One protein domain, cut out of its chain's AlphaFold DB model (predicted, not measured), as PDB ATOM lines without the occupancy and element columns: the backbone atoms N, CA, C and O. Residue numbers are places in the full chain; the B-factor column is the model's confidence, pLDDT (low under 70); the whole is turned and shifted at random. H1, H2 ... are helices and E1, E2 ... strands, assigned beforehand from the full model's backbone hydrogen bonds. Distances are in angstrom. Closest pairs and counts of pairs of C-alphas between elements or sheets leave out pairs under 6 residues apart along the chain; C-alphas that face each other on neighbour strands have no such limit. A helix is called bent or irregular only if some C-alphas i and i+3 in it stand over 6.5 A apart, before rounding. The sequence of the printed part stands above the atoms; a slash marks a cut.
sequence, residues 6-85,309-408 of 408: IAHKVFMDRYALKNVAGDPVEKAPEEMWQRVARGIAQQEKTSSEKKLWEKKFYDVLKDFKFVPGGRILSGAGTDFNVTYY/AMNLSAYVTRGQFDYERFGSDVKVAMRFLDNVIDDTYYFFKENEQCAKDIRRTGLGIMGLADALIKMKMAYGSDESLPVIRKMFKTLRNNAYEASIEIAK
ATOM      1  N   ILE A   6      38.825 -78.073 155.309       94.50
ATOM      2  CA  ILE A   6      38.068 -77.851 154.068       94.50
ATOM      3  C   ILE A   6      37.267 -76.547 154.128       94.50
ATOM      4  O   ILE A   6      37.252 -75.814 153.145       94.50
ATOM      5  N   ALA A   7      36.660 -76.214 155.271       92.81
ATOM      6  CA  ALA A   7      35.870 -74.990 155.406       92.81
ATOM      7  C   ALA A   7      36.725 -73.734 155.180       92.81
ATOM      8  O   ALA A   7      36.313 -72.830 154.458       92.81
ATOM      9  N   HIS A   8      37.946 -73.711 155.729       94.25
ATOM     10  CA  HIS A   8      38.898 -72.630 155.472       94.25
ATOM     11  C   HIS A   8      39.296 -72.578 153.994       94.25
ATOM     12  O   HIS A   8      39.230 -71.519 153.381       94.25
ATOM     13  N   LYS A   9      39.646 -73.725 153.391       93.12
ATOM     14  CA  LYS A   9      40.014 -73.788 151.968       93.12
ATOM     15  C   LYS A   9      38.897 -73.255 151.065       93.12
ATOM     16  O   LYS A   9      39.169 -72.455 150.180       93.12
ATOM     17  N   VAL A  10      37.653 -73.670 151.305       92.62
ATOM     18  CA  VAL A  10      36.482 -73.225 150.534       92.62
ATOM     19  C   VAL A  10      36.233 -71.731 150.724       92.62
ATOM     20  O   VAL A  10      35.996 -71.039 149.737       92.62
ATOM     21  N   PHE A  11      36.318 -71.221 151.957       94.38
ATOM     22  CA  PHE A  11      36.174 -69.790 152.232       94.38
ATOM     23  C   PHE A  11      37.196 -68.955 151.454       94.38
ATOM     24  O   PHE A  11      36.802 -68.078 150.685       94.38
ATOM     25  N   MET A  12      38.484 -69.288 151.579       93.25
ATOM     26  CA  MET A  12      39.566 -68.554 150.914       93.25
ATOM     27  C   MET A  12      39.499 -68.659 149.384       93.25
ATOM     28  O   MET A  12      39.861 -67.724 148.675       93.25
ATOM     29  N   ASP A  13      39.037 -69.794 148.856       89.31
ATOM     30  CA  ASP A  13      38.926 -70.010 147.413       89.31
ATOM     31  C   ASP A  13      37.719 -69.276 146.802       89.31
ATOM     32  O   ASP A  13      37.855 -68.644 145.754       89.31
ATOM     33  N   ARG A  14      36.546 -69.348 147.449       88.00
ATOM     34  CA  ARG A  14      35.251 -69.022 146.822       88.00
ATOM     35  C   ARG A  14      34.550 -67.775 147.349       88.00
ATOM     36  O   ARG A  14      33.699 -67.257 146.630       88.00
ATOM     37  N   TYR A  15      34.835 -67.342 148.573       92.81
ATOM     38  CA  TYR A  15      34.009 -66.344 149.267       92.81
ATOM     39  C   TYR A  15      34.788 -65.126 149.752       92.81
ATOM     40  O   TYR A  15      34.244 -64.025 149.722       92.81
ATOM     41  N   ALA A  16      36.039 -65.319 150.172       93.94
ATOM     42  CA  ALA A  16      36.920 -64.219 150.524       93.94
ATOM     43  C   ALA A  16      37.130 -63.305 149.311       93.94
ATOM     44  O   ALA A  16      37.482 -63.775 148.222       93.94
ATOM     45  N   LEU A  17      36.935 -62.002 149.508       93.44
ATOM     46  CA  LEU A  17      37.273 -60.998 148.511       93.44
ATOM     47  C   LEU A  17      38.771 -61.078 148.201       93.44
ATOM     48  O   LEU A  17      39.596 -61.238 149.104       93.44
ATOM     49  N   LYS A  18      39.117 -60.957 146.921       90.50
ATOM     50  CA  LYS A  18      40.495 -60.982 146.424       90.50
ATOM     51  C   LYS A  18      40.838 -59.646 145.775       90.50
ATOM     52  O   LYS A  18      39.973 -59.013 145.171       90.50
ATOM     53  N   ASN A  19      42.088 -59.216 145.913       89.25
ATOM     54  CA  ASN A  19      42.603 -58.039 145.218       89.25
ATOM     55  C   ASN A  19      42.863 -58.342 143.726       89.25
ATOM     56  O   ASN A  19      42.658 -59.458 143.249       89.25
ATOM     57  N   VAL A  20      43.372 -57.349 142.993       86.81
ATOM     58  CA  VAL A  20      43.709 -57.472 141.563       86.81
ATOM     59  C   VAL A  20      44.778 -58.532 141.254       86.81
ATOM     60  O   VAL A  20      44.803 -59.049 140.144       86.81
ATOM     61  N   ALA A  21      45.637 -58.874 142.219       88.62
ATOM     62  CA  ALA A  21      46.636 -59.936 142.091       88.62
ATOM     63  C   ALA A  21      46.060 -61.333 142.401       88.62
ATOM     64  O   ALA A  21      46.742 -62.337 142.211       88.62
ATOM     65  N   GLY A  22      44.803 -61.411 142.851       85.19
ATOM     66  CA  GLY A  22      44.149 -62.651 143.263       85.19
ATOM     67  C   GLY A  22      44.392 -63.031 144.725       85.19
ATOM     68  O   GLY A  22      43.920 -64.086 145.157       85.19
ATOM     69  N   ASP A  23      45.067 -62.184 145.505       89.56
ATOM     70  CA  ASP A  23      45.325 -62.451 146.917       89.56
ATOM     71  C   ASP A  23      44.090 -62.124 147.768       89.56
ATOM     72  O   ASP A  23      43.512 -61.040 147.618       89.56
ATOM     73  N   PRO A  24      43.689 -63.012 148.695       90.81
ATOM     74  CA  PRO A  24      42.593 -62.751 149.621       90.81
ATOM     75  C   PRO A  24      42.864 -61.523 150.501       90.81
ATOM     76  O   PRO A  24      43.843 -61.486 151.251       90.81
ATOM     77  N   VAL A  25      41.972 -60.532 150.440       93.75
ATOM     78  CA  VAL A  25      41.973 -59.371 151.349       93.75
ATOM     79  C   VAL A  25      41.165 -59.644 152.613       93.75
ATOM     80  O   VAL A  25      41.457 -59.070 153.658       93.75
ATOM     81  N   GLU A  26      40.207 -60.567 152.533       94.88
ATOM     82  CA  GLU A  26      39.462 -61.084 153.678       94.88
ATOM     83  C   GLU A  26      40.086 -62.394 154.168       94.88
ATOM     84  O   GLU A  26      40.379 -63.305 153.390       94.88
ATOM     85  N   LYS A  27      40.279 -62.498 155.480       92.25
ATOM     86  CA  LYS A  27      40.905 -63.630 156.173       92.25
ATOM     87  C   LYS A  27      39.927 -64.387 157.062       92.25
ATOM     88  O   LYS A  27      40.229 -65.507 157.476       92.25
ATOM     89  N   ALA A  28      38.770 -63.799 157.365       93.62
ATOM     90  CA  ALA A  28      37.761 -64.413 158.217       93.62
ATOM     91  C   ALA A  28      36.326 -64.132 157.731       93.62
ATOM     92  O   ALA A  28      36.074 -63.073 157.150       93.62
ATOM     93  N   PRO A  29      35.361 -65.036 158.001       95.75
ATOM     94  CA  PRO A  29      33.954 -64.826 157.654       95.75
ATOM     95  C   PRO A  29      33.360 -63.529 158.201       95.75
ATOM     96  O   PRO A  29      32.493 -62.953 157.557       95.75
ATOM     97  N   GLU A  30      33.832 -63.047 159.353       96.81
ATOM     98  CA  GLU A  30      33.379 -61.784 159.935       96.81
ATOM     99  C   GLU A  30      33.608 -60.581 159.014       96.81
ATOM    100  O   GLU A  30      32.741 -59.714 158.932       96.81
ATOM    101  N   GLU A  31      34.734 -60.539 158.300       96.88
ATOM    102  CA  GLU A  31      35.055 -59.455 157.362       96.88
ATOM    103  C   GLU A  31      34.127 -59.516 156.140       96.88
ATOM    104  O   GLU A  31      33.524 -58.508 155.767       96.88
ATOM    105  N   MET A  32      33.894 -60.723 155.610       97.12
ATOM    106  CA  MET A  32      32.911 -60.962 154.546       97.12
ATOM    107  C   MET A  32      31.500 -60.551 154.985       97.12
ATOM    108  O   MET A  32      30.790 -59.884 154.234       97.12
ATOM    109  N   TRP A  33      31.065 -60.922 156.193       98.19
ATOM    110  CA  TRP A  33      29.744 -60.543 156.701       98.19
ATOM    111  C   TRP A  33      29.602 -59.028 156.847       98.19
ATOM    112  O   TRP A  33      28.539 -58.505 156.526       98.19
ATOM    113  N   GLN A  34      30.648 -58.321 157.289       98.12
ATOM    114  CA  GLN A  34      30.647 -56.855 157.350       98.12
ATOM    115  C   GLN A  34      30.498 -56.241 155.959       98.12
ATOM    116  O   GLN A  34      29.626 -55.394 155.761       98.12
ATOM    117  N   ARG A  35      31.294 -56.699 154.984       98.00
ATOM    118  CA  ARG A  35      31.205 -56.229 153.596       98.00
ATOM    119  C   ARG A  35      29.809 -56.448 153.019       98.00
ATOM    120  O   ARG A  35      29.200 -55.507 152.517       98.00
ATOM    121  N   VAL A  36      29.299 -57.674 153.115       98.38
ATOM    122  CA  VAL A  36      27.994 -58.056 152.560       98.38
ATOM    123  C   VAL A  36      26.870 -57.262 153.230       98.38
ATOM    124  O   VAL A  36      26.029 -56.698 152.536       98.38
ATOM    125  N   ALA A  37      26.872 -57.158 154.563       98.69
ATOM    126  CA  ALA A  37      25.867 -56.393 155.298       98.69
ATOM    127  C   ALA A  37      25.877 -54.907 154.913       98.69
ATOM    128  O   ALA A  37      24.818 -54.337 154.654       98.69
ATOM    129  N   ARG A  38      27.064 -54.293 154.834       98.44
ATOM    130  CA  ARG A  38      27.227 -52.887 154.445       98.44
ATOM    131  C   ARG A  38      26.793 -52.631 153.004       98.44
ATOM    132  O   ARG A  38      26.179 -51.593 152.757       98.44
ATOM    133  N   GLY A  39      27.124 -53.540 152.084       97.88
ATOM    134  CA  GLY A  39      26.754 -53.466 150.670       97.88
ATOM    135  C   GLY A  39      25.242 -53.482 150.484       97.88
ATOM    136  O   GLY A  39      24.669 -52.493 150.038       97.88
ATOM    137  N   ILE A  40      24.578 -54.538 150.961       98.50
ATOM    138  CA  ILE A  40      23.121 -54.698 150.819       98.50
ATOM    139  C   ILE A  40      22.338 -53.608 151.568       98.50
ATOM    140  O   ILE A  40      21.267 -53.183 151.131       98.50
ATOM    141  N   ALA A  41      22.867 -53.098 152.683       98.56
ATOM    142  CA  ALA A  41      22.246 -51.986 153.397       98.56
ATOM    143  C   ALA A  41      22.272 -50.662 152.616       98.56
ATOM    144  O   ALA A  41      21.519 -49.760 152.975       98.56
ATOM    145  N   GLN A  42      23.078 -50.508 151.553       97.81
ATOM    146  CA  GLN A  42      23.094 -49.269 150.763       97.81
ATOM    147  C   GLN A  42      21.793 -48.990 150.013       97.81
ATOM    148  O   GLN A  42      21.558 -47.828 149.675       97.81
ATOM    149  N   GLN A  43      20.957 -50.013 149.820       97.56
ATOM    150  CA  GLN A  43      19.644 -49.895 149.185       97.56
ATOM    151  C   GLN A  43      18.582 -49.264 150.101       97.56
ATOM    152  O   GLN A  43      17.496 -48.902 149.654       97.56
ATOM    153  N   GLU A  44      18.890 -49.068 151.385       97.94
ATOM    154  CA  GLU A  44      18.017 -48.328 152.293       97.94
ATOM    155  C   GLU A  44      18.039 -46.819 152.000       97.94
ATOM    156  O   GLU A  44      19.061 -46.251 151.606       97.94
ATOM    157  N   LYS A  45      16.909 -46.140 152.224       95.94
ATOM    158  CA  LYS A  45      16.690 -44.766 151.741       95.94
ATOM    159  C   LYS A  45      17.522 -43.734 152.501       95.94
ATOM    160  O   LYS A  45      18.169 -42.880 151.897       95.94
ATOM    161  N   THR A  46      17.503 -43.789 153.830       97.69
ATOM    162  CA  THR A  46      18.152 -42.788 154.688       97.69
ATOM    163  C   THR A  46      19.430 -43.314 155.335       97.69
ATOM    164  O   THR A  46      19.562 -44.495 155.641       97.69
ATOM    165  N   SER A  47      20.379 -42.425 155.636       96.94
ATOM    166  CA  SER A  47      21.629 -42.796 156.320       96.94
ATOM    167  C   SER A  47      21.414 -43.469 157.684       96.94
ATOM    168  O   SER A  47      22.253 -44.262 158.114       96.94
ATOM    169  N   SER A  48      20.314 -43.164 158.381       97.75
ATOM    170  CA  SER A  48      19.927 -43.833 159.629       97.75
ATOM    171  C   SER A  48      19.426 -45.255 159.382       97.75
ATOM    172  O   SER A  48      19.844 -46.166 160.098       97.75
ATOM    173  N   GLU A  49      18.594 -45.468 158.359       97.75
ATOM    174  CA  GLU A  49      18.135 -46.804 157.958       97.75
ATOM    175  C   GLU A  49      19.293 -47.672 157.472       97.75
ATOM    176  O   GLU A  49      19.404 -48.812 157.916       97.75
ATOM    177  N   LYS A  50      20.210 -47.122 156.663       98.50
ATOM    178  CA  LYS A  50      21.428 -47.819 156.220       98.50
ATOM    179  C   LYS A  50      22.210 -48.385 157.407       98.50
ATOM    180  O   LYS A  50      22.486 -49.577 157.452       98.50
ATOM    181  N   LYS A  51      22.491 -47.559 158.423       98.38
ATOM    182  CA  LYS A  51      23.200 -47.994 159.644       98.38
ATOM    183  C   LYS A  51      22.406 -49.018 160.458       98.38
ATOM    184  O   LYS A  51      22.985 -49.954 161.009       98.38
ATOM    185  N   LEU A  52      21.089 -48.834 160.564       98.50
ATOM    186  CA  LEU A  52      20.210 -49.751 161.288       98.50
ATOM    187  C   LEU A  52      20.199 -51.139 160.636       98.50
ATOM    188  O   LEU A  52      20.355 -52.147 161.330       98.50
ATOM    189  N   TRP A  53      20.006 -51.188 159.321       98.62
ATOM    190  CA  TRP A  53      19.915 -52.431 158.568       98.62
ATOM    191  C   TRP A  53      21.266 -53.096 158.369       98.62
ATOM    192  O   TRP A  53      21.327 -54.307 158.518       98.62
ATOM    193  N   GLU A  54      22.356 -52.346 158.185       98.75
ATOM    194  CA  GLU A  54      23.717 -52.899 158.196       98.75
ATOM    195  C   GLU A  54      23.964 -53.710 159.475       98.75
ATOM    196  O   GLU A  54      24.378 -54.869 159.413       98.75
ATOM    197  N   LYS A  55      23.614 -53.149 160.642       98.69
ATOM    198  CA  LYS A  55      23.731 -53.864 161.916       98.69
ATOM    199  C   LYS A  55      22.864 -55.126 161.942       98.69
ATOM    200  O   LYS A  55      23.358 -56.194 162.292       98.69
ATOM    201  N   LYS A  56      21.585 -55.025 161.564       98.75
ATOM    202  CA  LYS A  56      20.663 -56.175 161.557       98.75
ATOM    203  C   LYS A  56      21.120 -57.278 160.595       98.75
ATOM    204  O   LYS A  56      21.070 -58.453 160.949       98.75
ATOM    205  N   PHE A  57      21.578 -56.907 159.403       98.81
ATOM    206  CA  PHE A  57      22.092 -57.830 158.398       98.81
ATOM    207  C   PHE A  57      23.360 -58.522 158.884       98.81
ATOM    208  O   PHE A  57      23.448 -59.746 158.811       98.81
ATOM    209  N   TYR A  58      24.304 -57.783 159.465       98.75
ATOM    210  CA  TYR A  58      25.479 -58.393 160.081       98.75
ATOM    211  C   TYR A  58      25.081 -59.377 161.190       98.75
ATOM    212  O   TYR A  58      25.540 -60.520 161.203       98.75
ATOM    213  N   ASP A  59      24.176 -58.966 162.082       98.50
ATOM    214  CA  ASP A  59      23.718 -59.789 163.200       98.50
ATOM    215  C   ASP A  59      23.038 -61.084 162.733       98.50
ATOM    216  O   ASP A  59      23.165 -62.102 163.419       98.50
ATOM    217  N   VAL A  60      22.324 -61.090 161.599       98.44
ATOM    218  CA  VAL A  60      21.691 -62.304 161.050       98.44
ATOM    219  C   VAL A  60      22.659 -63.174 160.241       98.44
ATOM    220  O   VAL A  60      22.504 -64.392 160.235       98.44
ATOM    221  N   LEU A  61      23.684 -62.601 159.608       98.56
ATOM    222  CA  LEU A  61      24.733 -63.363 158.911       98.56
ATOM    223  C   LEU A  61      25.691 -64.053 159.890       98.56
ATOM    224  O   LEU A  61      26.200 -65.146 159.619       98.56
ATOM    225  N   LYS A  62      25.921 -63.414 161.041       97.12
ATOM    226  CA  LYS A  62      26.848 -63.872 162.070       97.12
ATOM    227  C   LYS A  62      26.568 -65.313 162.496       97.12
ATOM    228  O   LYS A  62      25.421 -65.715 162.701       97.12
ATOM    229  N   ASP A  63      27.651 -66.072 162.653       93.38
ATOM    230  CA  ASP A  63      27.653 -67.489 163.036       93.38
ATOM    231  C   ASP A  63      26.828 -68.379 162.085       93.38
ATOM    232  O   ASP A  63      26.344 -69.442 162.472       93.38
ATOM    233  N   PHE A  64      26.678 -67.949 160.824       95.38
ATOM    234  CA  PHE A  64      25.918 -68.644 159.782       95.38
ATOM    235  C   PHE A  64      24.452 -68.904 160.162       95.38
ATOM    236  O   PHE A  64      23.888 -69.931 159.778       95.38
ATOM    237  N   LYS A  65      23.823 -68.001 160.927       97.56
ATOM    238  CA  LYS A  65      22.383 -68.078 161.235       97.56
ATOM    239  C   LYS A  65      21.533 -67.961 159.967       97.56
ATOM    240  O   LYS A  65      20.632 -68.772 159.755       97.56
ATOM    241  N   PHE A  66      21.865 -67.001 159.112       98.62
ATOM    242  CA  PHE A  66      21.366 -66.869 157.750       98.62
ATOM    243  C   PHE A  66      22.533 -66.947 156.767       98.62
ATOM    244  O   PHE A  66      23.556 -66.287 156.943       98.62
ATOM    245  N   VAL A  67      22.372 -67.758 155.726       98.19
ATOM    246  CA  VAL A  67      23.362 -67.939 154.665       98.19
ATOM    247  C   VAL A  67      22.707 -67.565 153.336       98.19
ATOM    248  O   VAL A  67      21.950 -68.372 152.789       98.19
ATOM    249  N   PRO A  68      22.941 -66.351 152.806       97.56
ATOM    250  CA  PRO A  68      22.462 -65.992 151.481       97.56
ATOM    251  C   PRO A  68      23.192 -66.808 150.408       97.56
ATOM    252  O   PRO A  68      24.237 -67.418 150.658       97.56
ATOM    253  N   GLY A  69      22.640 -66.822 149.197       94.94
ATOM    254  CA  GLY A  69      23.232 -67.491 148.045       94.94
ATOM    255  C   GLY A  69      24.709 -67.133 147.870       94.94
ATOM    256  O   GLY A  69      25.120 -65.993 148.074       94.94
ATOM    257  N   GLY A  70      25.524 -68.110 147.468       93.06
ATOM    258  CA  GLY A  70      26.981 -67.947 147.469       93.06
ATOM    259  C   GLY A  70      27.496 -66.766 146.636       93.06
ATOM    260  O   GLY A  70      28.515 -66.178 146.980       93.06
ATOM    261  N   ARG A  71      26.761 -66.385 145.588       91.44
ATOM    262  CA  ARG A  71      27.033 -65.210 144.752       91.44
ATOM    263  C   ARG A  71      26.850 -63.889 145.482       91.44
ATOM    264  O   ARG A  71      27.664 -62.989 145.295       91.44
ATOM    265  N   ILE A  72      25.827 -63.799 146.331       96.06
ATOM    266  CA  ILE A  72      25.618 -62.650 147.213       96.06
ATOM    267  C   ILE A  72      26.830 -62.526 148.142       96.06
ATOM    268  O   ILE A  72      27.422 -61.457 148.235       96.06
ATOM    269  N   LEU A  73      27.272 -63.631 148.758       95.69
ATOM    270  CA  LEU A  73      28.445 -63.629 149.643       95.69
ATOM    271  C   LEU A  73      29.732 -63.173 148.932       95.69
ATOM    272  O   LEU A  73      30.497 -62.375 149.481       95.69
ATOM    273  N   SER A  74      29.965 -63.642 147.704       92.50
ATOM    274  CA  SER A  74      31.156 -63.268 146.933       92.50
ATOM    275  C   SER A  74      31.102 -61.854 146.344       92.50
ATOM    276  O   SER A  74      32.154 -61.265 146.129       92.50
ATOM    277  N   GLY A  75      29.909 -61.335 146.034       93.50
ATOM    278  CA  GLY A  75      29.744 -60.137 145.202       93.50
ATOM    279  C   GLY A  75      29.216 -58.895 145.916       93.50
ATOM    280  O   GLY A  75      29.576 -57.785 145.527       93.50
ATOM    281  N   ALA A  76      28.386 -59.046 146.950       96.50
ATOM    282  CA  ALA A  76      27.769 -57.904 147.623       96.50
ATOM    283  C   ALA A  76      28.815 -57.028 148.321       96.50
ATOM    284  O   ALA A  76      29.740 -57.538 148.962       96.50
ATOM    285  N   GLY A  77      28.667 -55.707 148.192       95.38
ATOM    286  CA  GLY A  77      29.600 -54.731 148.761       95.38
ATOM    287  C   GLY A  77      30.992 -54.731 148.118       95.38
ATOM    288  O   GLY A  77      31.942 -54.262 148.743       95.38
ATOM    289  N   THR A  78      31.127 -55.290 146.913       93.06
ATOM    290  CA  THR A  78      32.338 -55.183 146.085       93.06
ATOM    291  C   THR A  78      32.123 -54.161 144.970       93.06
ATOM    292  O   THR A  78      30.985 -53.878 144.610       93.06
ATOM    293  N   ASP A  79      33.204 -53.659 144.372       88.19
ATOM    294  CA  ASP A  79      33.135 -52.727 143.233       88.19
ATOM    295  C   ASP A  79      32.931 -53.441 141.876       88.19
ATOM    296  O   ASP A  79      33.112 -52.849 140.811       88.19
ATOM    297  N   PHE A  80      32.594 -54.736 141.889       87.25
ATOM    298  CA  PHE A  80      32.417 -55.538 140.681       87.25
ATOM    299  C   PHE A  80      30.944 -55.665 140.287       87.25
ATOM    300  O   PHE A  80      30.096 -56.058 141.087       87.25
ATOM    301  N   ASN A  81      30.662 -55.462 138.998       84.56
ATOM    302  CA  ASN A  81      29.343 -55.691 138.407       84.56
ATOM    303  C   ASN A  81      29.094 -57.191 138.192       84.56
ATOM    304  O   ASN A  81      29.273 -57.721 137.093       84.56
ATOM    305  N   VAL A  82      28.701 -57.888 139.257       88.38
ATOM    306  CA  VAL A  82      28.377 -59.320 139.227       88.38
ATOM    307  C   VAL A  82      26.922 -59.558 139.602       88.38
ATOM    308  O   VAL A  82      26.374 -58.911 140.489       88.38
ATOM    309  N   THR A  83      26.288 -60.518 138.928       91.94
ATOM    310  CA  THR A  83      24.945 -60.953 139.313       91.94
ATOM    311  C   THR A  83      24.992 -61.744 140.619       91.94
ATOM    312  O   THR A  83      25.872 -62.589 140.826       91.94
ATOM    313  N   TYR A  84      24.025 -61.487 141.495       94.44
ATOM    314  CA  TYR A  84      23.863 -62.180 142.771       94.44
ATOM    315  C   TYR A  84      22.988 -63.434 142.671       94.44
ATOM    316  O   TYR A  84      22.892 -64.204 143.630       94.44
ATOM    317  N   TYR A  85      22.395 -63.688 141.506       93.50
ATOM    318  CA  TYR A  85      21.538 -64.846 141.294       93.50
ATOM    319  C   TYR A  85      22.331 -66.074 140.862       93.50
ATOM    320  O   TYR A  85      23.209 -66.030 139.997       93.50
ATOM    321  N   ALA A 309      19.263 -69.264 152.961       98.31
ATOM    322  CA  ALA A 309      18.866 -70.354 153.845       98.31
ATOM    323  C   ALA A 309      19.043 -69.984 155.318       98.31
ATOM    324  O   ALA A 309      20.099 -69.503 155.730       98.31
ATOM    325  N   MET A 310      18.020 -70.262 156.126       98.75
ATOM    326  CA  MET A 310      18.121 -70.166 157.580       98.75
ATOM    327  C   MET A 310      18.695 -71.460 158.163       98.75
ATOM    328  O   MET A 310      18.162 -72.548 157.930       98.75
ATOM    329  N   ASN A 311      19.751 -71.361 158.961       98.56
ATOM    330  CA  ASN A 311      20.347 -72.504 159.640       98.56
ATOM    331  C   ASN A 311      19.569 -72.842 160.915       98.56
ATOM    332  O   ASN A 311      19.803 -72.263 161.976       98.56
ATOM    333  N   LEU A 312      18.670 -73.822 160.831       98.69
ATOM    334  CA  LEU A 312      17.803 -74.220 161.945       98.69
ATOM    335  C   LEU A 312      18.598 -74.659 163.181       98.69
ATOM    336  O   LEU A 312      18.181 -74.417 164.312       98.69
ATOM    337  N   SER A 313      19.778 -75.251 162.985       98.25
ATOM    338  CA  SER A 313      20.647 -75.701 164.076       98.25
ATOM    339  C   SER A 313      21.159 -74.551 164.947       98.25
ATOM    340  O   SER A 313      21.438 -74.758 166.132       98.25
ATOM    341  N   ALA A 314      21.275 -73.342 164.392       97.69
ATOM    342  CA  ALA A 314      21.720 -72.156 165.124       97.69
ATOM    343  C   ALA A 314      20.673 -71.642 166.131       97.69
ATOM    344  O   ALA A 314      21.012 -70.883 167.036       97.69
ATOM    345  N   TYR A 315      19.422 -72.095 166.009       98.38
ATOM    346  CA  TYR A 315      18.305 -71.706 166.871       98.38
ATOM    347  C   TYR A 315      17.964 -72.764 167.927       98.38
ATOM    348  O   TYR A 315      16.981 -72.611 168.646       98.38
ATOM    349  N   VAL A 316      18.762 -73.829 168.063       98.31
ATOM    350  CA  VAL A 316      18.577 -74.825 169.129       98.31
ATOM    351  C   VAL A 316      19.508 -74.532 170.301       98.31
ATOM    352  O   VAL A 316      20.729 -74.623 170.174       98.31
ATOM    353  N   THR A 317      18.925 -74.251 171.466       95.69
ATOM    354  CA  THR A 317      19.642 -74.015 172.726       95.69
ATOM    355  C   THR A 317      19.120 -74.967 173.795       95.69
ATOM    356  O   THR A 317      17.917 -75.069 174.004       95.69
ATOM    357  N   ARG A 318      20.022 -75.688 174.479       95.25
ATOM    358  CA  ARG A 318      19.678 -76.658 175.547       95.25
ATOM    359  C   ARG A 318      18.587 -77.666 175.133       95.25
ATOM    360  O   ARG A 318      17.719 -78.009 175.925       95.25
ATOM    361  N   GLY A 319      18.634 -78.126 173.880       96.88
ATOM    362  CA  GLY A 319      17.680 -79.099 173.335       96.88
ATOM    363  C   GLY A 319      16.305 -78.536 172.965       96.88
ATOM    364  O   GLY A 319      15.412 -79.316 172.657       96.88
ATOM    365  N   GLN A 320      16.119 -77.212 172.965       97.44
ATOM    366  CA  GLN A 320      14.870 -76.558 172.568       97.44
ATOM    367  C   GLN A 320      15.099 -75.577 171.418       97.44
ATOM    368  O   GLN A 320      16.125 -74.899 171.368       97.44
ATOM    369  N   PHE A 321      14.139 -75.500 170.496       98.56
ATOM    370  CA  PHE A 321      14.171 -74.559 169.377       98.56
ATOM    371  C   PHE A 321      13.587 -73.197 169.776       98.56
ATOM    372  O   PHE A 321      12.458 -73.118 170.263       98.56
ATOM    373  N   ASP A 322      14.338 -72.130 169.524       98.50
ATOM    374  CA  ASP A 322      13.952 -70.742 169.778       98.50
ATOM    375  C   ASP A 322      13.151 -70.175 168.593       98.50
ATOM    376  O   ASP A 322      13.695 -69.629 167.629       98.50
ATOM    377  N   TYR A 323      11.829 -70.341 168.657       98.62
ATOM    378  CA  TYR A 323      10.913 -69.899 167.603       98.62
ATOM    379  C   TYR A 323      10.797 -68.375 167.495       98.62
ATOM    380  O   TYR A 323      10.536 -67.878 166.399       98.62
ATOM    381  N   GLU A 324      10.953 -67.644 168.599       98.38
ATOM    382  CA  GLU A 324      10.804 -66.185 168.618       98.38
ATOM    383  C   GLU A 324      11.989 -65.524 167.925       98.38
ATOM    384  O   GLU A 324      11.811 -64.750 166.979       98.38
ATOM    385  N   ARG A 325      13.209 -65.906 168.318       98.25
ATOM    386  CA  ARG A 325      14.425 -65.408 167.677       98.25
ATOM    387  C   ARG A 325      14.501 -65.832 166.218       98.25
ATOM    388  O   ARG A 325      14.856 -65.013 165.372       98.25
ATOM    389  N   PHE A 326      14.136 -67.078 165.913       98.75
ATOM    390  CA  PHE A 326      14.061 -67.554 164.534       98.75
ATOM    391  C   PHE A 326      13.095 -66.707 163.699       98.75
ATOM    392  O   PHE A 326      13.465 -66.250 162.622       98.75
ATOM    393  N   GLY A 327      11.888 -66.439 164.205       98.75
ATOM    394  CA  GLY A 327      10.909 -65.594 163.519       98.75
ATOM    395  C   GLY A 327      11.413 -64.171 163.268       98.75
ATOM    396  O   GLY A 327      11.301 -63.673 162.149       98.75
ATOM    397  N   SER A 328      12.034 -63.542 164.271       98.69
ATOM    398  CA  SER A 328      12.649 -62.213 164.137       98.69
ATOM    399  C   SER A 328      13.734 -62.183 163.056       98.69
ATOM    400  O   SER A 328      13.729 -61.307 162.191       98.69
ATOM    401  N   ASP A 329      14.651 -63.149 163.077       98.75
ATOM    402  CA  ASP A 329      15.757 -63.224 162.120       98.75
ATOM    403  C   ASP A 329      15.264 -63.532 160.692       98.75
ATOM    404  O   ASP A 329      15.809 -62.995 159.729       98.75
ATOM    405  N   VAL A 330      14.190 -64.317 160.540       98.88
ATOM    406  CA  VAL A 330      13.527 -64.542 159.242       98.88
ATOM    407  C   VAL A 330      13.049 -63.228 158.625       98.88
ATOM    408  O   VAL A 330      13.242 -63.019 157.427       98.88
ATOM    409  N   LYS A 331      12.478 -62.311 159.418       98.88
ATOM    410  CA  LYS A 331      12.042 -61.002 158.900       98.88
ATOM    411  C   LYS A 331      13.216 -60.185 158.362       98.88
ATOM    412  O   LYS A 331      13.103 -59.546 157.318       98.88
ATOM    413  N   VAL A 332      14.357 -60.242 159.051       98.81
ATOM    414  CA  VAL A 332      15.590 -59.575 158.615       98.81
ATOM    415  C   VAL A 332      16.131 -60.205 157.330       98.81
ATOM    416  O   VAL A 332      16.487 -59.474 156.409       98.81
ATOM    417  N   ALA A 333      16.146 -61.537 157.235       98.81
ATOM    418  CA  ALA A 333      16.572 -62.248 156.030       98.81
ATOM    419  C   ALA A 333      15.691 -61.913 154.814       98.81
ATOM    420  O   ALA A 333      16.208 -61.751 153.712       98.81
ATOM    421  N   MET A 334      14.379 -61.740 155.005       98.69
ATOM    422  CA  MET A 334      13.488 -61.306 153.925       98.69
ATOM    423  C   MET A 334      13.795 -59.893 153.439       98.69
ATOM    424  O   MET A 334      13.889 -59.697 152.233       98.69
ATOM    425  N   ARG A 335      14.012 -58.927 154.343       98.69
ATOM    426  CA  ARG A 335      14.434 -57.575 153.940       98.69
ATOM    427  C   ARG A 335      15.791 -57.590 153.236       98.69
ATOM    428  O   ARG A 335      15.981 -56.883 152.258       98.69
ATOM    429  N   PHE A 336      16.717 -58.426 153.702       98.81
ATOM    430  CA  PHE A 336      18.010 -58.606 153.049       98.81
ATOM    431  C   PHE A 336      17.844 -59.091 151.602       98.81
ATOM    432  O   PHE A 336      18.428 -58.511 150.693       98.81
ATOM    433  N   LEU A 337      17.039 -60.137 151.378       98.56
ATOM    434  CA  LEU A 337      16.782 -60.655 150.031       98.56
ATOM    435  C   LEU A 337      16.004 -59.646 149.176       98.56
ATOM    436  O   LEU A 337      16.273 -59.547 147.986       98.56
ATOM    437  N   ASP A 338      15.089 -58.874 149.756       98.38
ATOM    438  CA  ASP A 338      14.400 -57.790 149.050       98.38
ATOM    439  C   ASP A 338      15.400 -56.750 148.512       98.38
ATOM    440  O   ASP A 338      15.412 -56.475 147.317       98.38
ATOM    441  N   ASN A 339      16.338 -56.282 149.342       98.56
ATOM    442  CA  ASN A 339      17.378 -55.339 148.915       98.56
ATOM    443  C   ASN A 339      18.339 -55.927 147.864       98.56
ATOM    444  O   ASN A 339      18.850 -55.194 147.019       98.56
ATOM    445  N   VAL A 340      18.587 -57.243 147.876       98.25
ATOM    446  CA  VAL A 340      19.410 -57.914 146.846       98.25
ATOM    447  C   VAL A 340      18.839 -57.701 145.439       98.25
ATOM    448  O   VAL A 340      19.615 -57.621 144.486       98.25
ATOM    449  N   ILE A 341      17.513 -57.575 145.299       97.88
ATOM    450  CA  ILE A 341      16.853 -57.344 144.003       97.88
ATOM    451  C   ILE A 341      17.280 -56.009 143.396       97.88
ATOM    452  O   ILE A 341      17.421 -55.918 142.174       97.88
ATOM    453  N   ASP A 342      17.508 -55.006 144.241       97.06
ATOM    454  CA  ASP A 342      17.866 -53.652 143.827       97.06
ATOM    455  C   ASP A 342      19.389 -53.458 143.703       97.06
ATOM    456  O   ASP A 342      19.834 -52.643 142.897       97.06
ATOM    457  N   ASP A 343      20.192 -54.225 144.454       96.19
ATOM    458  CA  ASP A 343      21.663 -54.117 144.468       96.19
ATOM    459  C   ASP A 343      22.359 -54.928 143.359       96.19
ATOM    460  O   ASP A 343      23.445 -54.578 142.902       96.19
ATOM    461  N   THR A 344      21.763 -56.041 142.924       95.94
ATOM    462  CA  THR A 344      22.399 -56.945 141.953       95.94
ATOM    463  C   THR A 344      22.567 -56.314 140.570       95.94
ATOM    464  O   THR A 344      21.689 -55.627 140.053       95.94
ATOM    465  N   TYR A 345      23.652 -56.679 139.885       94.75
ATOM    466  CA  TYR A 345      23.803 -56.389 138.462       94.75
ATOM    467  C   TYR A 345      22.939 -57.328 137.601       94.75
ATOM    468  O   TYR A 345      22.993 -58.558 137.750       94.75
ATOM    469  N   TYR A 346      22.185 -56.745 136.666       94.75
ATOM    470  CA  TYR A 346      21.428 -57.448 135.630       94.75
ATOM    471  C   TYR A 346      22.113 -57.282 134.273       94.75
ATOM    472  O   TYR A 346      22.488 -56.179 133.883       94.75
ATOM    473  N   PHE A 347      22.264 -58.385 133.544       92.94
ATOM    474  CA  PHE A 347      22.871 -58.393 132.208       92.94
ATOM    475  C   PHE A 347      21.844 -58.560 131.081       92.94
ATOM    476  O   PHE A 347      22.124 -58.151 129.958       92.94
ATOM    477  N   PHE A 348      20.654 -59.089 131.381       95.56
ATOM    478  CA  PHE A 348      19.481 -59.017 130.510       95.56
ATOM    479  C   PHE A 348      18.436 -58.092 131.127       95.56
ATOM    480  O   PHE A 348      18.144 -58.181 132.324       95.56
ATOM    481  N   LYS A 349      17.850 -57.224 130.297       96.62
ATOM    482  CA  LYS A 349      16.807 -56.280 130.726       96.62
ATOM    483  C   LYS A 349      15.530 -57.009 131.123       96.62
ATOM    484  O   LYS A 349      14.822 -56.582 132.024       96.62
ATOM    485  N   GLU A 350      15.263 -58.135 130.481       97.44
ATOM    486  CA  GLU A 350      14.125 -59.005 130.732       97.44
ATOM    487  C   GLU A 350      14.200 -59.618 132.136       97.44
ATOM    488  O   GLU A 350      13.192 -59.659 132.841       97.44
ATOM    489  N   ASN A 351      15.401 -60.021 132.584       96.25
ATOM    490  CA  ASN A 351      15.605 -60.466 133.965       96.25
ATOM    491  C   ASN A 351      15.379 -59.320 134.959       96.25
ATOM    492  O   ASN A 351      14.781 -59.546 136.008       96.25
ATOM    493  N   GLU A 352      15.859 -58.112 134.646       97.44
ATOM    494  CA  GLU A 352      15.681 -56.933 135.504       97.44
ATOM    495  C   GLU A 352      14.207 -56.574 135.665       97.44
ATOM    496  O   GLU A 352      13.732 -56.429 136.790       97.44
ATOM    497  N   GLN A 353      13.479 -56.487 134.551       97.44
ATOM    498  CA  GLN A 353      12.054 -56.184 134.541       97.44
ATOM    499  C   GLN A 353      11.278 -57.231 135.349       97.44
ATOM    500  O   GLN A 353      10.580 -56.886 136.297       97.44
ATOM    501  N   CYS A 354      11.481 -58.519 135.051       96.50
ATOM    502  CA  CYS A 354      10.818 -59.614 135.759       96.50
ATOM    503  C   CYS A 354      11.117 -59.595 137.269       96.50
ATOM    504  O   CYS A 354      10.209 -59.712 138.096       96.50
ATOM    505  N   ALA A 355      12.384 -59.409 137.653       96.50
ATOM    506  CA  ALA A 355      12.782 -59.391 139.056       96.50
ATOM    507  C   ALA A 355      12.233 -58.173 139.810       96.50
ATOM    508  O   ALA A 355      11.803 -58.329 140.952       96.50
ATOM    509  N   LYS A 356      12.210 -56.986 139.194       96.69
ATOM    510  CA  LYS A 356      11.684 -55.763 139.819       96.69
ATOM    511  C   LYS A 356      10.160 -55.743 139.903       96.69
ATOM    512  O   LYS A 356       9.642 -55.227 140.889       96.69
ATOM    513  N   ASP A 357       9.468 -56.346 138.939       95.12
ATOM    514  CA  ASP A 357       8.005 -56.430 138.936       95.12
ATOM    515  C   ASP A 357       7.485 -57.442 139.962       95.12
ATOM    516  O   ASP A 357       6.543 -57.164 140.701       95.12
ATOM    517  N   ILE A 358       8.100 -58.629 140.021       95.12
ATOM    518  CA  ILE A 358       7.614 -59.739 140.857       95.12
ATOM    519  C   ILE A 358       8.254 -59.725 142.249       95.12
ATOM    520  O   ILE A 358       7.654 -60.190 143.218       95.12
ATOM    521  N   ARG A 359       9.497 -59.239 142.349       96.12
ATOM    522  CA  ARG A 359      10.330 -59.239 143.562       96.12
ATOM    523  C   ARG A 359      10.418 -60.602 144.256       96.12
ATOM    524  O   ARG A 359      10.350 -60.729 145.478       96.12
ATOM    525  N   ARG A 360      10.564 -61.664 143.453       94.44
ATOM    526  CA  ARG A 360      10.612 -63.049 143.940       94.44
ATOM    527  C   ARG A 360      11.827 -63.287 144.838       94.44
ATOM    528  O   ARG A 360      12.959 -62.969 144.484       94.44
ATOM    529  N   THR A 361      11.589 -63.960 145.962       95.06
ATOM    530  CA  THR A 361      12.620 -64.431 146.893       95.06
ATOM    531  C   THR A 361      12.436 -65.920 147.196       95.06
ATOM    532  O   THR A 361      11.337 -66.469 147.099       95.06
ATOM    533  N   GLY A 362      13.528 -66.599 147.537       95.06
ATOM    534  CA  GLY A 362      13.571 -68.007 147.915       95.06
ATOM    535  C   GLY A 362      14.309 -68.197 149.230       95.06
ATOM    536  O   GLY A 362      15.497 -68.518 149.244       95.06
ATOM    537  N   LEU A 363      13.599 -68.008 150.343       97.44
ATOM    538  CA  LEU A 363      14.135 -68.261 151.677       97.44
ATOM    539  C   LEU A 363      13.884 -69.720 152.088       97.44
ATOM    540  O   LEU A 363      12.772 -70.105 152.453       97.44
ATOM    541  N   GLY A 364      14.933 -70.530 152.015       97.00
ATOM    542  CA  GLY A 364      14.946 -71.928 152.427       97.00
ATOM    543  C   GLY A 364      15.506 -72.142 153.833       97.00
ATOM    544  O   GLY A 364      15.620 -71.231 154.657       97.00
ATOM    545  N   ILE A 365      15.891 -73.388 154.099       98.00
ATOM    546  CA  ILE A 365      16.505 -73.810 155.359       98.00
ATOM    547  C   ILE A 365      17.761 -74.641 155.113       98.00
ATOM    548  O   ILE A 365      17.932 -75.248 154.058       98.00
ATOM    549  N   MET A 366      18.595 -74.737 156.137       98.00
ATOM    550  CA  MET A 366      19.633 -75.754 156.266       98.00
ATOM    551  C   MET A 366      19.716 -76.239 157.720       98.00
ATOM    552  O   MET A 366      19.095 -75.662 158.615       98.00
ATOM    553  N   GLY A 367      20.469 -77.313 157.970       97.62
ATOM    554  CA  GLY A 367      20.734 -77.793 159.332       97.62
ATOM    555  C   GLY A 367      19.520 -78.391 160.052       97.62
ATOM    556  O   GLY A 367      19.483 -78.385 161.280       97.62
ATOM    557  N   LEU A 368      18.513 -78.889 159.319       98.31
ATOM    558  CA  LEU A 368      17.355 -79.559 159.924       98.31
ATOM    559  C   LEU A 368      17.774 -80.812 160.702       98.31
ATOM    560  O   LEU A 368      17.358 -80.993 161.843       98.31
ATOM    561  N   ALA A 369      18.614 -81.655 160.095       98.19
ATOM    562  CA  ALA A 369      19.121 -82.862 160.738       98.19
ATOM    563  C   ALA A 369      19.898 -82.515 162.018       98.19
ATOM    564  O   ALA A 369      19.610 -83.057 163.081       98.19
ATOM    565  N   ASP A 370      20.806 -81.539 161.949       98.19
ATOM    566  CA  ASP A 370      21.572 -81.059 163.100       98.19
ATOM    567  C   ASP A 370      20.682 -80.485 164.208       98.19
ATOM    568  O   ASP A 370      20.929 -80.725 165.392       98.19
ATOM    569  N   ALA A 371      19.632 -79.739 163.848       98.38
ATOM    570  CA  ALA A 371      18.663 -79.226 164.809       98.38
ATOM    571  C   ALA A 371      17.958 -80.375 165.545       98.38
ATOM    572  O   ALA A 371      17.882 -80.359 166.773       98.38
ATOM    573  N   LEU A 372      17.492 -81.394 164.814       98.50
ATOM    574  CA  LEU A 372      16.846 -82.573 165.400       98.50
ATOM    575  C   LEU A 372      17.808 -83.367 166.293       98.50
ATOM    576  O   LEU A 372      17.432 -83.723 167.408       98.50
ATOM    577  N   ILE A 373      19.066 -83.550 165.877       98.31
ATOM    578  CA  ILE A 373      20.110 -84.192 166.694       98.31
ATOM    579  C   ILE A 373      20.323 -83.423 168.004       98.31
ATOM    580  O   ILE A 373      20.320 -84.025 169.079       98.31
ATOM    581  N   LYS A 374      20.446 -82.090 167.950       98.38
ATOM    582  CA  LYS A 374      20.592 -81.246 169.152       98.38
ATOM    583  C   LYS A 374      19.387 -81.335 170.092       98.38
ATOM    584  O   LYS A 374      19.560 -81.204 171.302       98.38
ATOM    585  N   MET A 375      18.190 -81.556 169.551       98.31
ATOM    586  CA  MET A 375      16.957 -81.779 170.318       98.31
ATOM    587  C   MET A 375      16.745 -83.250 170.711       98.31
ATOM    588  O   MET A 375      15.765 -83.553 171.384       98.31
ATOM    589  N   LYS A 376      17.660 -84.154 170.329       97.88
ATOM    590  CA  LYS A 376      17.573 -85.608 170.548       97.88
ATOM    591  C   LYS A 376      16.311 -86.239 169.943       97.88
ATOM    592  O   LYS A 376      15.733 -87.149 170.524       97.88
ATOM    593  N   MET A 377      15.902 -85.762 168.770       97.69
ATOM    594  CA  MET A 377      14.731 -86.250 168.037       97.69
ATOM    595  C   MET A 377      15.157 -87.024 166.790       97.69
ATOM    596  O   MET A 377      15.986 -86.554 166.010       97.69
ATOM    597  N   ALA A 378      14.557 -88.192 166.566       97.94
ATOM    598  CA  ALA A 378      14.759 -88.950 165.335       97.94
ATOM    599  C   ALA A 378      13.951 -88.330 164.183       97.94
ATOM    600  O   ALA A 378      12.764 -88.037 164.341       97.94
ATOM    601  N   TYR A 379      14.571 -88.146 163.016       97.50
ATOM    602  CA  TYR A 379      13.874 -87.651 161.828       97.50
ATOM    603  C   TYR A 379      12.763 -88.619 161.399       97.50
ATOM    604  O   TYR A 379      12.992 -89.821 161.303       97.50
ATOM    605  N   GLY A 380      11.565 -88.091 161.148       94.88
ATOM    606  CA  GLY A 380      10.402 -88.882 160.736       94.88
ATOM    607  C   GLY A 380       9.636 -89.544 161.885       94.88
ATOM    608  O   GLY A 380       8.596 -90.138 161.635       94.88
ATOM    609  N   SER A 381      10.097 -89.410 163.135       98.00
ATOM    610  CA  SER A 381       9.332 -89.833 164.317       98.00
ATOM    611  C   SER A 381       8.102 -88.950 164.545       98.00
ATOM    612  O   SER A 381       8.136 -87.757 164.220       98.00
ATOM    613  N   ASP A 382       7.064 -89.499 165.183       98.12
ATOM    614  CA  ASP A 382       5.832 -88.774 165.535       98.12
ATOM    615  C   ASP A 382       6.097 -87.496 166.342       98.12
ATOM    616  O   ASP A 382       5.398 -86.498 166.175       98.12
ATOM    617  N   GLU A 383       7.150 -87.492 167.161       96.88
ATOM    618  CA  GLU A 383       7.592 -86.346 167.962       96.88
ATOM    619  C   GLU A 383       8.254 -85.253 167.106       96.88
ATOM    620  O   GLU A 383       8.063 -84.058 167.345       96.88
ATOM    621  N   SER A 384       9.008 -85.641 166.072       97.81
ATOM    622  CA  SER A 384       9.700 -84.696 165.186       97.81
ATOM    623  C   SER A 384       8.742 -83.960 164.247       97.81
ATOM    624  O   SER A 384       8.923 -82.770 163.979       97.81
ATOM    625  N   LEU A 385       7.689 -84.626 163.764       97.69
ATOM    626  CA  LEU A 385       6.752 -84.059 162.791       97.69
ATOM    627  C   LEU A 385       6.103 -82.736 163.247       97.69
ATOM    628  O   LEU A 385       6.145 -81.776 162.469       97.69
ATOM    629  N   PRO A 386       5.514 -82.605 164.455       98.19
ATOM    630  CA  PRO A 386       4.934 -81.341 164.906       98.19
ATOM    631  C   PRO A 386       5.989 -80.242 165.085       98.19
ATOM    632  O   PRO A 386       5.698 -79.078 164.797       98.19
ATOM    633  N   VAL A 387       7.214 -80.590 165.489       98.19
ATOM    634  CA  VAL A 387       8.332 -79.642 165.625       98.19
ATOM    635  C   VAL A 387       8.739 -79.088 164.261       98.19
ATOM    636  O   VAL A 387       8.766 -77.870 164.077       98.19
ATOM    637  N   ILE A 388       8.950 -79.962 163.274       98.25
ATOM    638  CA  ILE A 388       9.272 -79.573 161.893       98.25
ATOM    639  C   ILE A 388       8.149 -78.702 161.319       98.25
ATOM    640  O   ILE A 388       8.408 -77.617 160.795       98.25
ATOM    641  N   ARG A 389       6.881 -79.109 161.480       98.25
ATOM    642  CA  ARG A 389       5.730 -78.300 161.038       98.25
ATOM    643  C   ARG A 389       5.735 -76.913 161.676       98.25
ATOM    644  O   ARG A 389       5.459 -75.934 160.983       98.25
ATOM    645  N   LYS A 390       6.047 -76.807 162.972       98.56
ATOM    646  CA  LYS A 390       6.113 -75.519 163.671       98.56
ATOM    647  C   LYS A 390       7.263 -74.656 163.145       98.56
ATOM    648  O   LYS A 390       7.021 -73.485 162.881       98.56
ATOM    649  N   MET A 391       8.450 -75.220 162.901       98.56
ATOM    650  CA  MET A 391       9.581 -74.499 162.290       98.56
ATOM    651  C   MET A 391       9.194 -73.898 160.931       98.56
ATOM    652  O   MET A 391       9.332 -72.693 160.730       98.56
ATOM    653  N   PHE A 392       8.632 -74.703 160.023       98.44
ATOM    654  CA  PHE A 392       8.207 -74.222 158.702       98.44
ATOM    655  C   PHE A 392       7.036 -73.231 158.778       98.44
ATOM    656  O   PHE A 392       6.995 -72.273 158.006       98.44
ATOM    657  N   LYS A 393       6.099 -73.405 159.723       98.69
ATOM    658  CA  LYS A 393       5.025 -72.428 159.964       98.69
ATOM    659  C   LYS A 393       5.592 -71.090 160.441       98.69
ATOM    660  O   LYS A 393       5.144 -70.055 159.954       98.69
ATOM    661  N   THR A 394       6.573 -71.102 161.344       98.81
ATOM    662  CA  THR A 394       7.256 -69.891 161.810       98.81
ATOM    663  C   THR A 394       8.018 -69.217 160.673       98.81
ATOM    664  O   THR A 394       7.843 -68.013 160.493       98.81
ATOM    665  N   LEU A 395       8.775 -69.973 159.867       98.75
ATOM    666  CA  LEU A 395       9.480 -69.458 158.687       98.75
ATOM    667  C   LEU A 395       8.506 -68.762 157.732       98.75
ATOM    668  O   LEU A 395       8.646 -67.578 157.449       98.75
ATOM    669  N   ARG A 396       7.477 -69.490 157.289       98.19
ATOM    670  CA  ARG A 396       6.481 -68.988 156.345       98.19
ATOM    671  C   ARG A 396       5.800 -67.733 156.883       98.19
ATOM    672  O   ARG A 396       5.798 -66.712 156.213       98.19
ATOM    673  N   ASN A 397       5.215 -67.801 158.078       98.56
ATOM    674  CA  ASN A 397       4.405 -66.703 158.602       98.56
ATOM    675  C   ASN A 397       5.229 -65.419 158.787       98.56
ATOM    676  O   ASN A 397       4.767 -64.360 158.381       98.56
ATOM    677  N   ASN A 398       6.448 -65.514 159.333       98.81
ATOM    678  CA  ASN A 398       7.309 -64.340 159.507       98.81
ATOM    679  C   ASN A 398       7.832 -63.811 158.166       98.81
ATOM    680  O   ASN A 398       8.000 -62.603 158.028       98.81
ATOM    681  N   ALA A 399       8.050 -64.680 157.174       98.50
ATOM    682  CA  ALA A 399       8.447 -64.239 155.844       98.50
ATOM    683  C   ALA A 399       7.340 -63.426 155.148       98.50
ATOM    684  O   ALA A 399       7.610 -62.349 154.621       98.50
ATOM    685  N   TYR A 400       6.087 -63.897 155.211       97.75
ATOM    686  CA  TYR A 400       4.935 -63.135 154.712       97.75
ATOM    687  C   TYR A 400       4.719 -61.843 155.496       97.75
ATOM    688  O   TYR A 400       4.450 -60.815 154.891       97.75
ATOM    689  N   GLU A 401       4.862 -61.870 156.821       98.50
ATOM    690  CA  GLU A 401       4.725 -60.663 157.637       98.50
ATOM    691  C   GLU A 401       5.777 -59.612 157.261       98.50
ATOM    692  O   GLU A 401       5.427 -58.460 157.045       98.50
ATOM    693  N   ALA A 402       7.043 -60.004 157.083       98.44
ATOM    694  CA  ALA A 402       8.077 -59.087 156.601       98.44
ATOM    695  C   ALA A 402       7.759 -58.526 155.212       98.44
ATOM    696  O   ALA A 402       7.924 -57.332 154.990       98.44
ATOM    697  N   SER A 403       7.267 -59.364 154.297       97.75
ATOM    698  CA  SER A 403       6.846 -58.918 152.967       97.75
ATOM    699  C   SER A 403       5.683 -57.919 153.032       97.75
ATOM    700  O   SER A 403       5.693 -56.946 152.283       97.75
ATOM    701  N   ILE A 404       4.728 -58.106 153.950       97.88
ATOM    702  CA  ILE A 404       3.636 -57.151 154.200       97.88
ATOM    703  C   ILE A 404       4.187 -55.827 154.736       97.88
ATOM    704  O   ILE A 404       3.756 -54.774 154.280       97.88
ATOM    705  N   GLU A 405       5.133 -55.858 155.679       97.25
ATOM    706  CA  GLU A 405       5.735 -54.632 156.215       97.25
ATOM    707  C   GLU A 405       6.561 -53.870 155.170       97.25
ATOM    708  O   GLU A 405       6.553 -52.647 155.186       97.25
ATOM    709  N   ILE A 406       7.234 -54.566 154.246       95.94
ATOM    710  CA  ILE A 406       7.974 -53.945 153.132       95.94
ATOM    711  C   ILE A 406       7.027 -53.260 152.135       95.94
ATOM    712  O   ILE A 406       7.405 -52.269 151.515       95.94
ATOM    713  N   ALA A 407       5.816 -53.795 151.964       94.81
ATOM    714  CA  ALA A 407       4.825 -53.260 151.034       94.81
ATOM    715  C   ALA A 407       4.109 -51.993 151.541       94.81
ATOM    716  O   ALA A 407       3.427 -51.339 150.750       94.81
ATOM    717  N   LYS A 408       4.219 -51.674 152.837       92.25
ATOM    718  CA  LYS A 408       3.706 -50.427 153.427       92.25
ATOM    719  C   LYS A 408       4.649 -49.267 153.135       92.25
ATOM    720  O   LYS A 408       4.122 -48.157 152.902       92.25
TER     721      LYS A 408
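This is residues 6 to 85 and 309 to 408 of the 408 residues of the protein "Vitamin B12-dependent ribonucleotide reductase" of Candidatus Roizmanbacteria bacterium RIFCSPHIGHO2_12_FULL_42_10 (UniProt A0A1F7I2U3). A small sheet of three strands, E1 to E3, has the long helix H6 over one face, and H6 runs between the helical hairpin of H2 and H3 and the longest helix, H9. H1 and the loop of residues 15 to 28 lie out beyond H2, H7 lies past one end of H6, and H5 and H8 sit together near its other end. The printed part has 180 residues with nine named helices and three named strands, in the order H1 H2 H3 E1 H4 E2 H5 H6 H7 E3 H8 H9; it is mostly helix, and the mixed sheet runs E1, E2, E3. The architecture is two layers, helices H6 and H9 on one face of the sheet; the whole is compact, with a radius of gyration of the C-alphas of 17.4 A and spans of 52 by 42 by 33 A.

Start at H1, residues 6 to 14, close to but not clearly touching H2, residues 29 to 43: their closest C-alphas, Phe 11 and Pro 29, are 7.7 A apart. H2 and H3, residues 47 to 64, form a helical hairpin and touch, closest at the C-alphas of Ala 37 and Glu 54, 5.0 A. H3 is irregular: C-alphas 60 and 63 are 8.1 A apart. E1, residues 66 to 68, is antiparallel to E2, residues 309 to 311, with N 67 and O 309 within hydrogen-bond range at 2.9 A. H4, residues 70 to 75, touches H2 with the C-alphas of Leu 73 and Val 36 closest, 6.3 A. H5, residues 312 to 315, touches H8, residues 368 to 374, closest at the C-alphas of Ser 313 and Ala 371, 4.1 A. H6, residues 323 to 343, is the hub, touching five helices; it lies over E2 at a height over the sheet of 8.5 A, on the same face as H3. H6 and H7, residues 349 to 358, form a helical hairpin and only just touch, with 3 pairs of C-alphas within 8 A, the closest Ile 341 and Ala 355, 6.7 A. E3, residues 362 to 366, is parallel to E2, with N 310 and O 364 at 3.0 A; E2, H5 H6 H7 and E3 make a strand-helix-strand unit, parallel neighbour strands with helices between. H9, residues 384 to 407, touches H6, closest at the C-alphas of Ala 402 and Lys 331, 5.0 A, at a steep tilt of 45 degrees, the same way. Every O i to N i+4 pair is within hydrogen-bond range in H1, H4, H7, H8 and H9, against 10 of 11 in H2, 12 of 14 in H3 and 15 of 17 in H6; H5 is too short for one.

Find C-alpha 6, where H1 begins, at (38.068, -77.851, 154.068). H2 is 22.3 A long and H3 26.4 A. H6 runs 30.0 A from C-alpha 323 at (10.913, -69.899, 167.603). H9 runs 34.8 A to C-alpha 407 at (4.825, -53.260, 151.034).

The C-alphas farthest apart, Ala 21 and Asp 382, are 55.2 A apart. Residues 86 to 308 are not printed, and C-alphas 85 and 309 are 14.0 A apart across the cut. The link from H1 to H2 is long. The mean pLDDT of the printed part is 96.4, and no printed residue is under 70.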